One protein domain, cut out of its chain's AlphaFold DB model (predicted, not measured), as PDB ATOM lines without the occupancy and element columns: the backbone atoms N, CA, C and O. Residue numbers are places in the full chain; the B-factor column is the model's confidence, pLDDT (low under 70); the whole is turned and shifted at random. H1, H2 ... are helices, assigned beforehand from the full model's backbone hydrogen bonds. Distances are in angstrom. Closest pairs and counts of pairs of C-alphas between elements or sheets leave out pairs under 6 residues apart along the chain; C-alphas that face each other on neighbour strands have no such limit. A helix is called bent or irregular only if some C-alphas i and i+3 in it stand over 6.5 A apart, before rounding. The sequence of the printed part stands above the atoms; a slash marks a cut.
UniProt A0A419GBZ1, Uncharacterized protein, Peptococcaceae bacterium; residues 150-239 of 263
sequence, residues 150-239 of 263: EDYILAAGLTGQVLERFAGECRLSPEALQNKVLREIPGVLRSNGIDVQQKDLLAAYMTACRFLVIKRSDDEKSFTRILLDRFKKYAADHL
ATOM      1  N   GLU A 150      41.523 -28.111   0.917       89.62
ATOM      2  CA  GLU A 150      42.594 -27.863  -0.054       89.62
ATOM      3  C   GLU A 150      43.078 -29.131  -0.758       89.62
ATOM      4  O   GLU A 150      43.468 -29.068  -1.927       89.62
ATOM      5  N   ASP A 151      43.001 -30.285  -0.098       89.00
ATOM      6  CA  ASP A 151      43.415 -31.559  -0.675       89.00
ATOM      7  C   ASP A 151      42.489 -31.968  -1.837       89.00
ATOM      8  O   ASP A 151      42.953 -32.504  -2.846       89.00
ATOM      9  N   TYR A 152      41.193 -31.643  -1.757       92.00
ATOM     10  CA  TYR A 152      40.239 -31.847  -2.853       92.00
ATOM     11  C   TYR A 152      40.523 -30.908  -4.028       92.00
ATOM     12  O   TYR A 152      40.434 -31.304  -5.191       92.00
ATOM     13  N   ILE A 153      40.896 -29.658  -3.738       92.69
ATOM     14  CA  ILE A 153      41.268 -28.669  -4.760       92.69
ATOM     15  C   ILE A 153      42.545 -29.110  -5.479       92.69
ATOM     16  O   ILE A 153      42.628 -29.018  -6.706       92.69
ATOM     17  N   LEU A 154      43.529 -29.612  -4.729       91.62
ATOM     18  CA  LEU A 154      44.754 -30.165  -5.288       91.62
ATOM     19  C   LEU A 154      44.445 -31.378  -6.167       91.62
ATOM     20  O   LEU A 154      44.931 -31.437  -7.295       91.62
ATOM     21  N   ALA A 155      43.606 -32.303  -5.691       91.94
ATOM     22  CA  ALA A 155      43.192 -33.474  -6.456       91.94
ATOM     23  C   ALA A 155      42.506 -33.090  -7.777       91.94
ATOM     24  O   ALA A 155      42.917 -33.563  -8.835       91.94
ATOM     25  N   ALA A 156      41.556 -32.150  -7.736       92.81
ATOM     26  CA  ALA A 156      40.909 -31.592  -8.926       92.81
ATOM     27  C   ALA A 156      41.916 -30.953  -9.899       92.81
ATOM     28  O   ALA A 156      41.796 -31.068 -11.120       92.81
ATOM     29  N   GLY A 157      42.928 -30.268  -9.364       92.38
ATOM     30  CA  GLY A 157      43.991 -29.647 -10.147       92.38
ATOM     31  C   GLY A 157      44.921 -30.633 -10.840       92.38
ATOM     32  O   GLY A 157      45.502 -30.306 -11.876       92.38
ATOM     33  N   LEU A 158      45.101 -31.814 -10.255       91.88
ATOM     34  CA  LEU A 158      45.987 -32.860 -10.757       91.88
ATOM     35  C   LEU A 158      45.250 -33.893 -11.627       91.88
ATOM     36  O   LEU A 158      45.892 -34.787 -12.178       91.88
ATOM     37  N   THR A 159      43.932 -33.762 -11.809       91.19
ATOM     38  CA  THR A 159      43.167 -34.558 -12.778       91.19
ATOM     39  C   THR A 159      43.669 -34.296 -14.202       91.19
ATOM     40  O   THR A 159      43.866 -33.141 -14.586       91.19
ATOM     41  N   GLY A 160      43.853 -35.360 -14.996       88.38
ATOM     42  CA  GLY A 160      44.609 -35.344 -16.259       88.38
ATOM     43  C   GLY A 160      44.301 -34.158 -17.178       88.38
ATOM     44  O   GLY A 160      45.192 -33.371 -17.487       88.38
ATOM     45  N   GLN A 161      43.028 -33.944 -17.521       91.94
ATOM     46  CA  GLN A 161      42.638 -32.860 -18.433       91.94
ATOM     47  C   GLN A 161      42.876 -31.450 -17.858       91.94
ATOM     48  O   GLN A 161      43.159 -30.509 -18.601       91.94
ATOM     49  N   VAL A 162      42.773 -31.267 -16.536       93.44
ATOM     50  CA  VAL A 162      43.061 -29.979 -15.877       93.44
ATOM     51  C   VAL A 162      44.566 -29.733 -15.857       93.44
ATOM     52  O   VAL A 162      45.025 -28.655 -16.254       93.44
ATOM     53  N   LEU A 163      45.325 -30.751 -15.451       94.25
ATOM     54  CA  LEU A 163      46.780 -30.733 -15.380       94.25
ATOM     55  C   LEU A 163      47.408 -30.449 -16.751       94.25
ATOM     56  O   LEU A 163      48.281 -29.591 -16.850       94.25
ATOM     57  N   GLU A 164      46.925 -31.094 -17.816       94.75
ATOM     58  CA  GLU A 164      47.373 -30.875 -19.198       94.75
ATOM     59  C   GLU A 164      47.269 -29.411 -19.630       94.75
ATOM     60  O   GLU A 164      48.177 -28.870 -20.266       94.75
ATOM     61  N   ARG A 165      46.182 -28.734 -19.253       92.38
ATOM     62  CA  ARG A 165      45.963 -27.325 -19.604       92.38
ATOM     63  C   ARG A 165      46.932 -26.408 -18.873       92.38
ATOM     64  O   ARG A 165      47.528 -25.536 -19.504       92.38
ATOM     65  N   PHE A 166      47.110 -26.607 -17.567       92.44
ATOM     66  CA  PHE A 166      48.099 -25.842 -16.805       92.44
ATOM     67  C   PHE A 166      49.519 -26.104 -17.305       92.44
ATOM     68  O   PHE A 166      50.282 -25.158 -17.497       92.44
ATOM     69  N   ALA A 167      49.858 -27.361 -17.588       93.31
ATOM     70  CA  ALA A 167      51.161 -27.737 -18.117       93.31
ATOM     71  C   ALA A 167      51.433 -27.054 -19.466       93.31
ATOM     72  O   ALA A 167      52.471 -26.412 -19.628       93.31
ATOM     73  N   GLY A 168      50.461 -27.076 -20.387       91.31
ATOM     74  CA  GLY A 168      50.557 -26.404 -21.685       91.31
ATOM     75  C   GLY A 168      50.775 -24.891 -21.576       91.31
ATOM     76  O   GLY A 168      51.656 -24.346 -22.242       91.31
ATOM     77  N   GLU A 169      50.043 -24.209 -20.689       89.88
ATOM     78  CA  GLU A 169      50.219 -22.767 -20.423       89.88
ATOM     79  C   GLU A 169      51.614 -22.438 -19.875       89.88
ATOM     80  O   GLU A 169      52.177 -21.381 -20.169       89.88
ATOM     81  N   CYS A 170      52.196 -23.372 -19.125       87.94
ATOM     82  CA  CYS A 170      53.514 -23.231 -18.518       87.94
ATOM     83  C   CYS A 170      54.649 -23.781 -19.391       87.94
ATOM     84  O   CYS A 170      55.810 -23.695 -18.992       87.94
ATOM     85  N   ARG A 171      54.333 -24.314 -20.583       91.00
ATOM     86  CA  ARG A 171      55.277 -24.996 -21.488       91.00
ATOM     87  C   ARG A 171      55.998 -26.173 -20.815       91.00
ATOM     88  O   ARG A 171      57.194 -26.375 -21.010       91.00
ATOM     89  N   LEU A 172      55.260 -26.931 -20.012       93.19
ATOM     90  CA  LEU A 172      55.689 -28.167 -19.360       93.19
ATOM     91  C   LEU A 172      54.868 -29.346 -19.898       93.19
ATOM     92  O   LEU A 172      53.773 -29.152 -20.425       93.19
ATOM     93  N   SER A 173      55.374 -30.570 -19.736       95.88
ATOM     94  CA  SER A 173      54.518 -31.757 -19.847       95.88
ATOM     95  C   SER A 173      53.663 -31.912 -18.577       95.88
ATOM     96  O   SER A 173      54.057 -31.394 -17.520       95.88
ATOM     97  N   PRO A 174      52.517 -32.613 -18.639       95.00
ATOM     98  CA  PRO A 174      51.702 -32.905 -17.456       95.00
ATOM     99  C   PRO A 174      52.512 -33.574 -16.338       95.00
ATOM    100  O   PRO A 174      52.452 -33.150 -15.186       95.00
ATOM    101  N   GLU A 175      53.356 -34.548 -16.684       94.94
ATOM    102  CA  GLU A 175      54.216 -35.280 -15.747       94.94
ATOM    103  C   GLU A 175      55.272 -34.366 -15.122       94.94
ATOM    104  O   GLU A 175      55.556 -34.463 -13.929       94.94
ATOM    105  N   ALA A 176      55.849 -33.450 -15.906       95.19
ATOM    106  CA  ALA A 176      56.817 -32.482 -15.404       95.19
ATOM    107  C   ALA A 176      56.169 -31.498 -14.421       95.19
ATOM    108  O   ALA A 176      56.764 -31.180 -13.391       95.19
ATOM    109  N   LEU A 177      54.949 -31.031 -14.707       95.25
ATOM    110  CA  LEU A 177      54.203 -30.179 -13.785       95.25
ATOM    111  C   LEU A 177      53.841 -30.946 -12.504       95.25
ATOM    112  O   LEU A 177      54.140 -30.467 -11.413       95.25
ATOM    113  N   GLN A 178      53.290 -32.155 -12.616       93.69
ATOM    114  CA  GLN A 178      52.957 -32.992 -11.459       93.69
ATOM    115  C   GLN A 178      54.186 -33.277 -10.579       93.69
ATOM    116  O   GLN A 178      54.127 -33.085  -9.364       93.69
ATOM    117  N   ASN A 179      55.322 -33.658 -11.176       93.44
ATOM    118  CA  ASN A 179      56.572 -33.890 -10.445       93.44
ATOM    119  C   ASN A 179      57.066 -32.626  -9.729       93.44
ATOM    120  O   ASN A 179      57.537 -32.712  -8.594       93.44
ATOM    121  N   LYS A 180      56.922 -31.443 -10.340       94.56
ATOM    122  CA  LYS A 180      57.281 -30.174  -9.690       94.56
ATOM    123  C   LYS A 180      56.453 -29.904  -8.445       94.56
ATOM    124  O   LYS A 180      57.019 -29.537  -7.417       94.56
ATOM    125  N   VAL A 181      55.141 -30.110  -8.541       93.12
ATOM    126  CA  VAL A 181      54.194 -29.850  -7.451       93.12
ATOM    127  C   VAL A 181      54.362 -30.843  -6.308       93.12
ATOM    128  O   VAL A 181      54.408 -30.432  -5.153       93.12
ATOM    129  N   LEU A 182      54.479 -32.137  -6.615       91.62
ATOM    130  CA  LEU A 182      54.458 -33.191  -5.597       91.62
ATOM    131  C   LEU A 182      55.842 -33.535  -5.032       91.62
ATOM    132  O   LEU A 182      55.935 -33.972  -3.884       91.62
ATOM    133  N   ARG A 183      56.915 -33.348  -5.812       91.38
ATOM    134  CA  ARG A 183      58.258 -33.830  -5.457       91.38
ATOM    135  C   ARG A 183      59.316 -32.739  -5.437       91.38
ATOM    136  O   ARG A 183      59.943 -32.557  -4.399       91.38
ATOM    137  N   GLU A 184      59.543 -32.029  -6.542       94.44
ATOM    138  CA  GLU A 184      60.712 -31.138  -6.654       94.44
ATOM    139  C   GLU A 184      60.615 -29.941  -5.704       94.44
ATOM    140  O   GLU A 184      61.514 -29.739  -4.887       94.44
ATOM    141  N   ILE A 185      59.520 -29.170  -5.760       93.88
ATOM    142  CA  ILE A 185      59.347 -27.988  -4.903       93.88
ATOM    143  C   ILE A 185      59.278 -28.404  -3.422       93.88
ATOM    144  O   ILE A 185      60.086 -27.895  -2.642       93.88
ATOM    145  N   PRO A 186      58.423 -29.367  -3.012       91.19
ATOM    146  CA  PRO A 186      58.437 -29.873  -1.640       91.19
ATOM    147  C   PRO A 186      59.797 -30.423  -1.200       91.19
ATOM    148  O   PRO A 186      60.197 -30.236  -0.054       91.19
ATOM    149  N   GLY A 187      60.521 -31.101  -2.092       91.94
ATOM    150  CA  GLY A 187      61.839 -31.668  -1.822       91.94
ATOM    151  C   GLY A 187      62.872 -30.598  -1.481       91.94
ATOM    152  O   GLY A 187      63.583 -30.742  -0.489       91.94
ATOM    153  N   VAL A 188      62.894 -29.496  -2.239       94.81
ATOM    154  CA  VAL A 188      63.757 -28.338  -1.958       94.81
ATOM    155  C   VAL A 188      63.394 -27.691  -0.621       94.81
ATOM    156  O   VAL A 188      64.283 -27.354   0.156       94.81
ATOM    157  N   LEU A 189      62.106 -27.529  -0.310       93.19
ATOM    158  CA  LEU A 189      61.684 -26.959   0.976       93.19
ATOM    159  C   LEU A 189      62.151 -27.837   2.150       93.19
ATOM    160  O   LEU A 189      62.816 -27.346   3.065       93.19
ATOM    161  N   ARG A 190      61.918 -29.152   2.069       92.19
ATOM    162  CA  ARG A 190      62.343 -30.117   3.098       92.19
ATOM    163  C   ARG A 190      63.857 -30.161   3.276       92.19
ATOM    164  O   ARG A 190      64.326 -30.199   4.411       92.19
ATOM    165  N   SER A 191      64.637 -30.112   2.190       94.44
ATOM    166  CA  SER A 191      66.105 -30.085   2.288       94.44
ATOM    167  C   SER A 191      66.639 -28.823   2.971       94.44
ATOM    168  O   SER A 191      67.778 -28.814   3.424       94.44
ATOM    169  N   ASN A 192      65.821 -27.772   3.057       95.00
ATOM    170  CA  ASN A 192      66.127 -26.527   3.757       95.00
ATOM    171  C   ASN A 192      65.463 -26.443   5.146       95.00
ATOM    172  O   ASN A 192      65.383 -25.363   5.724       95.00
ATOM    173  N   GLY A 193      64.993 -27.569   5.694       91.94
ATOM    174  CA  GLY A 193      64.420 -27.636   7.040       91.94
ATOM    175  C   GLY A 193      62.996 -27.089   7.158       91.94
ATOM    176  O   GLY A 193      62.528 -26.872   8.272       91.94
ATOM    177  N   ILE A 194      62.305 -26.864   6.036       88.88
ATOM    178  CA  ILE A 194      60.900 -26.450   6.032       88.88
ATOM    179  C   ILE A 194      60.026 -27.703   6.049       88.88
ATOM    180  O   ILE A 194      60.114 -28.544   5.150       88.88
ATOM    181  N   ASP A 195      59.171 -27.813   7.063       86.31
ATOM    182  CA  ASP A 195      58.132 -28.837   7.106       86.31
ATOM    183  C   ASP A 195      57.008 -28.471   6.127       86.31
ATOM    184  O   ASP A 195      56.417 -27.397   6.226       86.31
ATOM    185  N   VAL A 196      56.764 -29.340   5.145       84.81
ATOM    186  CA  VAL A 196      55.816 -29.083   4.051       84.81
ATOM    187  C   VAL A 196      54.473 -29.705   4.399       84.81
ATOM    188  O   VAL A 196      54.349 -30.931   4.433       84.81
ATOM    189  N   GLN A 197      53.467 -28.855   4.580       81.62
ATOM    190  CA  GLN A 197      52.071 -29.220   4.808       81.62
ATOM    191  C   GLN A 197      51.297 -29.243   3.483       81.62
ATOM    192  O   GLN A 197      51.776 -28.774   2.451       81.62
ATOM    193  N   GLN A 198      50.066 -29.758   3.468       76.75
ATOM    194  CA  GLN A 198      49.326 -29.857   2.200       76.75
ATOM    195  C   GLN A 198      48.927 -28.536   1.579       76.75
ATOM    196  O   GLN A 198      48.985 -28.394   0.359       76.75
ATOM    197  N   LYS A 199      48.582 -27.543   2.399       79.19
ATOM    198  CA  LYS A 199      48.332 -26.182   1.909       79.19
ATOM    199  C   LYS A 199      49.523 -25.645   1.098       79.19
ATOM    200  O   LYS A 199      49.338 -24.895   0.140       79.19
ATOM    201  N   ASP A 200      50.738 -26.102   1.413       87.06
ATOM    202  CA  ASP A 200      51.954 -25.714   0.705       87.06
ATOM    203  C   ASP A 200      52.072 -26.400  -0.665       87.06
ATOM    204  O   ASP A 200      52.771 -25.894  -1.540       87.06
ATOM    205  N   LEU A 201      51.354 -27.503  -0.913       89.25
ATOM    206  CA  LEU A 201      51.287 -28.131  -2.236       89.25
ATOM    207  C   LEU A 201      50.455 -27.312  -3.221       89.25
ATOM    208  O   LEU A 201      50.828 -27.217  -4.390       89.25
ATOM    209  N   LEU A 202      49.382 -26.653  -2.771       89.38
ATOM    210  CA  LEU A 202      48.691 -25.672  -3.615       89.38
ATOM    211  C   LEU A 202      49.602 -24.479  -3.926       89.38
ATOM    212  O   LEU A 202      49.646 -24.031  -5.072       89.38
ATOM    213  N   ALA A 203      50.396 -24.015  -2.957       88.44
ATOM    214  CA  ALA A 203      51.398 -22.976  -3.193       88.44
ATOM    215  C   ALA A 203      52.512 -23.444  -4.152       88.44
ATOM    216  O   ALA A 203      52.939 -22.687  -5.031       88.44
ATOM    217  N   ALA A 204      52.944 -24.704  -4.051       91.75
ATOM    218  CA  ALA A 204      53.870 -25.322  -4.995       91.75
ATOM    219  C   ALA A 204      53.263 -25.381  -6.404       91.75
ATOM    220  O   ALA A 204      53.946 -25.045  -7.371       91.75
ATOM    221  N   TYR A 205      51.972 -25.703  -6.527       92.81
ATOM    222  CA  TYR A 205      51.237 -25.653  -7.792       92.81
ATOM    223  C   TYR A 205      51.226 -24.235  -8.366       92.81
ATOM    224  O   TYR A 205      51.675 -24.016  -9.495       92.81
ATOM    225  N   MET A 206      50.813 -23.244  -7.576       90.88
ATOM    226  CA  MET A 206      50.840 -21.837  -7.984       90.88
ATOM    227  C   MET A 206      52.231 -21.401  -8.459       90.88
ATOM    228  O   MET A 206      52.352 -20.709  -9.474       90.88
ATOM    229  N   THR A 207      53.278 -21.834  -7.753       90.25
ATOM    230  CA  THR A 207      54.680 -21.528  -8.066       90.25
ATOM    231  C   THR A 207      55.119 -22.183  -9.370       90.25
ATOM    232  O   THR A 207      55.642 -21.498 -10.250       90.25
ATOM    233  N   ALA A 208      54.852 -23.481  -9.540       91.44
ATOM    234  CA  ALA A 208      55.159 -24.217 -10.764       91.44
ATOM    235  C   ALA A 208      54.445 -23.612 -11.983       91.44
ATOM    236  O   ALA A 208      55.016 -23.562 -13.071       91.44
ATOM    237  N   CYS A 209      53.240 -23.072 -11.777       88.12
ATOM    238  CA  CYS A 209      52.471 -22.394 -12.816       88.12
ATOM    239  C   CYS A 209      52.830 -20.919 -13.029       88.12
ATOM    240  O   CYS A 209      52.207 -20.249 -13.852       88.12
ATOM    241  N   ARG A 210      53.795 -20.375 -12.272       81.44
ATOM    242  CA  ARG A 210      54.157 -18.945 -12.283       81.44
ATOM    243  C   ARG A 210      52.945 -18.024 -12.093       81.44
ATOM    244  O   ARG A 210      52.922 -16.906 -12.611       81.44
ATOM    245  N   PHE A 211      51.946 -18.486 -11.342       77.56
ATOM    246  CA  PHE A 211      50.634 -17.851 -11.258       77.56
ATOM    247  C   PHE A 211      50.737 -16.386 -10.811       77.56
ATOM    248  O   PHE A 211      50.252 -15.501 -11.508       77.56
ATOM    249  N   LEU A 212      51.496 -16.120  -9.741       65.50
ATOM    250  CA  LEU A 212      51.712 -14.780  -9.164       65.50
ATOM    251  C   LEU A 212      52.452 -13.786 -10.079       65.50
ATOM    252  O   LEU A 212      52.522 -12.594  -9.776       65.50
ATOM    253  N   VAL A 213      53.071 -14.270 -11.157       59.91
ATOM    254  CA  VAL A 213      53.804 -13.441 -12.127       59.91
ATOM    255  C   VAL A 213      52.943 -13.146 -13.356       59.91
ATOM    256  O   VAL A 213      53.104 -12.098 -13.971       59.91
ATOM    257  N   ILE A 214      52.039 -14.060 -13.716       60.06
ATOM    258  CA  ILE A 214      51.218 -13.985 -14.936       60.06
ATOM    259  C   ILE A 214      49.861 -13.322 -14.663       60.06
ATOM    260  O   ILE A 214      49.307 -12.665 -15.541       60.06
ATOM    261  N   LYS A 215      49.333 -13.499 -13.453       60.34
ATOM    262  CA  LYS A 215      48.028 -13.015 -13.014       60.34
ATOM    263  C   LYS A 215      48.260 -11.967 -11.914       60.34
ATOM    264  O   LYS A 215      48.445 -12.332 -10.761       60.34
ATOM    265  N   ARG A 216      48.367 -10.684 -12.280       49.97
ATOM    266  CA  ARG A 216      48.579  -9.539 -11.360       49.97
ATOM    267  C   ARG A 216      47.536  -8.419 -11.521       49.97
ATOM    268  O   ARG A 216      47.809  -7.284 -11.144       49.97
ATOM    269  N   SER A 217      46.390  -8.693 -12.134       48.19
ATOM    270  CA  SER A 217      45.344  -7.684 -12.361       48.19
ATOM    271  C   SER A 217      44.224  -7.758 -11.317       48.19
ATOM    272  O   SER A 217      43.822  -8.844 -10.913       48.19
ATOM    273  N   ASP A 218      43.712  -6.595 -10.906       43.16
ATOM    274  CA  ASP A 218      42.789  -6.388  -9.773       43.16
ATOM    275  C   ASP A 218      41.411  -7.094  -9.880       43.16
ATOM    276  O   ASP A 218      40.614  -7.030  -8.949       43.16
ATOM    277  N   ASP A 219      41.145  -7.818 -10.974       51.16
ATOM    278  CA  ASP A 219      39.901  -8.567 -11.250       51.16
ATOM    279  C   ASP A 219      40.062 -10.103 -11.119       51.16
ATOM    280  O   ASP A 219      39.220 -10.905 -11.546       51.16
ATOM    281  N   GLU A 220      41.190 -10.566 -10.580       56.03
ATOM    282  CA  GLU A 220      41.584 -11.965 -10.699       56.03
ATOM    283  C   GLU A 220      40.918 -12.901  -9.697       56.03
ATOM    284  O   GLU A 220      41.205 -12.949  -8.502       56.03
ATOM    285  N   LYS A 221      40.066 -13.761 -10.260       65.50
ATOM    286  CA  LYS A 221      39.651 -15.035  -9.673       65.50
ATOM    287  C   LYS A 221      40.830 -15.711  -8.950       65.50
ATOM    288  O   LYS A 221      41.874 -15.938  -9.564       65.50
ATOM    289  N   SER A 222      40.625 -16.102  -7.686       82.19
ATOM    290  CA  SER A 222      41.614 -16.858  -6.905       82.19
ATOM    291  C   SER A 222      42.091 -18.105  -7.659       82.19
ATOM    292  O   SER A 222      41.342 -18.686  -8.450       82.19
ATOM    293  N   PHE A 223      43.325 -18.551  -7.404       86.00
ATOM    294  CA  PHE A 223      43.870 -19.766  -8.023       86.00
ATOM    295  C   PHE A 223      42.939 -20.973  -7.833       86.00
ATOM    296  O   PHE A 223      42.618 -21.665  -8.798       86.00
ATOM    297  N   THR A 224      42.397 -21.133  -6.622       87.81
ATOM    298  CA  THR A 224      41.349 -22.107  -6.292       87.81
ATOM    299  C   THR A 224      40.150 -22.011  -7.230       87.81
ATOM    300  O   THR A 224      39.700 -23.023  -7.761       87.81
ATOM    301  N   ARG A 225      39.650 -20.799  -7.513       88.19
ATOM    302  CA  ARG A 225      38.522 -20.615  -8.439       88.19
ATOM    303  C   ARG A 225      38.862 -21.096  -9.837       88.19
ATOM    304  O   ARG A 225      38.031 -21.714 -10.486       88.19
ATOM    305  N   ILE A 226      40.063 -20.781 -10.312       89.62
ATOM    306  CA  ILE A 226      40.502 -21.143 -11.660       89.62
ATOM    307  C   ILE A 226      40.641 -22.660 -11.775       89.62
ATOM    308  O   ILE A 226      40.210 -23.219 -12.782       89.62
ATOM    309  N   LEU A 227      41.190 -23.324 -10.753       91.88
ATOM    310  CA  LEU A 227      41.250 -24.784 -10.692       91.88
ATOM    311  C   LEU A 227      39.851 -25.397 -10.757       91.88
ATOM    312  O   LEU A 227      39.599 -26.223 -11.628       91.88
ATOM    313  N   LEU A 228      38.930 -24.942  -9.906       92.56
ATOM    314  CA  LEU A 228      37.561 -25.463  -9.852       92.56
ATOM    315  C   LEU A 228      36.776 -25.186 -11.146       92.56
ATOM    316  O   LEU A 228      36.101 -26.076 -11.657       92.56
ATOM    317  N   ASP A 229      36.897 -23.987 -11.724       91.69
ATOM    318  CA  ASP A 229      36.268 -23.633 -13.006       91.69
ATOM    319  C   ASP A 229      36.791 -24.527 -14.147       91.69
ATOM    320  O   ASP A 229      36.021 -24.968 -15.003       91.69
ATOM    321  N   ARG A 230      38.099 -24.820 -14.167       92.56
ATOM    322  CA  ARG A 230      38.705 -25.723 -15.159       92.56
ATOM    323  C   ARG A 230      38.300 -27.169 -14.928       92.56
ATOM    324  O   ARG A 230      37.976 -27.843 -15.899       92.56
ATOM    325  N   PHE A 231      38.274 -27.621 -13.680       94.50
ATOM    326  CA  PHE A 231      37.826 -28.960 -13.318       94.50
ATOM    327  C   PHE A 231      36.396 -29.209 -13.794       94.50
ATOM    328  O   PHE A 231      36.153 -30.153 -14.532       94.50
ATOM    329  N   LYS A 232      35.466 -28.290 -13.523       93.38
ATOM    330  CA  LYS A 232      34.096 -28.380 -14.055       93.38
ATOM    331  C   LYS A 232      34.026 -28.427 -15.574       93.38
ATOM    332  O   LYS A 232      33.144 -29.066 -16.131       93.38
ATOM    333  N   LYS A 233      34.894 -27.677 -16.248       94.25
ATOM    334  CA  LYS A 233      34.848 -27.552 -17.705       94.25
ATOM    335  C   LYS A 233      35.466 -28.756 -18.417       94.25
ATOM    336  O   LYS A 233      35.022 -29.090 -19.510       94.25
ATOM    337  N   TYR A 234      36.505 -29.349 -17.836       94.81
ATOM    338  CA  TYR A 234      37.352 -30.331 -18.513       94.81
ATOM    339  C   TYR A 234      37.421 -31.685 -17.801       94.81
ATOM    340  O   TYR A 234      37.980 -32.610 -18.354       94.81
ATOM    341  N   ALA A 235      36.904 -31.833 -16.589       92.88
ATOM    342  CA  ALA A 235      37.008 -33.071 -15.816       92.88
ATOM    343  C   ALA A 235      35.737 -33.334 -14.989       92.88
ATOM    344  O   ALA A 235      35.794 -33.860 -13.880       92.88
ATOM    345  N   ALA A 236      34.572 -32.930 -15.509       92.06
ATOM    346  CA  ALA A 236      33.291 -33.126 -14.828       92.06
ATOM    347  C   ALA A 236      32.940 -34.611 -14.625       92.06
ATOM    348  O   ALA A 236      32.228 -34.950 -13.684       92.06
ATOM    349  N   ASP A 237      33.455 -35.495 -15.478       92.44
ATOM    350  CA  ASP A 237      33.356 -36.951 -15.358       92.44
ATOM    351  C   ASP A 237      34.098 -37.510 -14.133       92.44
ATOM    352  O   ASP A 237      33.720 -38.558 -13.617       92.44
ATOM    353  N   HIS A 238      35.074 -36.774 -13.595       90.69
ATOM    354  CA  HIS A 238      35.797 -37.118 -12.365       90.69
ATOM    355  C   HIS A 238      35.193 -36.485 -11.099       90.69
ATOM    356  O   HIS A 238      35.772 -36.576 -10.015       90.69
ATOM    357  N   LEU A 239      34.032 -35.827 -11.199       91.38
ATOM    358  CA  LEU A 239      33.404 -35.133 -10.070       91.38
ATOM    359  C   LEU A 239      33.154 -36.069  -8.879       91.38
ATOM    360  O   LEU A 239      33.446 -35.701  -7.743       91.38
TER     361      LEU A 239
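Overview. This is residues 150 to 239 of the 263 residues of an uncharacterized protein of Peptococcaceae bacterium (UniProt A0A419GBZ1). What shape comes first? Five crossed helices are joined in a ring of contacts, H1 to H4 to H3 to H2 to H6 and back to H1, with H3, the longest, reaching one end and H6 with small H7 at the other. Short H5 and residues 215 to 222 make a wide loop at one side. What is it made of? The printed part has 90 residues with seven named helices, H1 to H7 in order, and no named strand: all helix. It is compact, with a radius of gyration of the C-alphas of 12.9 A, and spans 38 by 31 by 25 A.

Arrangement. What touches the longest helix? H3, residues 174 to 191, touches H4, residues 198 to 208, opposite ways at a steep tilt of 61 degrees; their closest C-alphas, of Val 181 and Tyr 205, are 5.1 A apart. With residues 174 to 178 alone it touches H2, residues 160 to 169, about perpendicular at 79 degrees, closest at C-alphas 174 and 164, 5.1 A. What lies farther out? H6, residues 223 to 234, touches H1, residues 150 to 158, closest at C-alphas 227 and 157, 5.6 A, and H2, closest at C-alphas 234 and 161, 5.9 A. H1 also touches H4, closest at C-alphas 154 and 202, 6.2 A. H5, residues 211 to 214, and H7, residues 236 to 239, touch no helix. Are the backbones bonded? Every O i to N i+4 pair is within hydrogen-bond range in H1 and H6, 5 of 6 in H2, 11 of 14 in H3 and 6 of 7 in H4; H5 and H7 are too short for one.

Along the chain. How long is H3? It measures 24.6 A and is irregular, with C-alphas 182 and 185 7.2 A apart. Where to look? H1 begins at C-alpha 150 (42.594, -27.863, -0.054); H7 ends at C-alpha 239 (33.404, -35.133, -10.070).

Size, cuts and confidence. How large is it? The farthest C-alphas, of Gly 193 and Asp 237, are 39.4 A apart. Is it unbroken and confident? The printed part has no cut and no long link; residues 212 to 221 are under pLDDT 70.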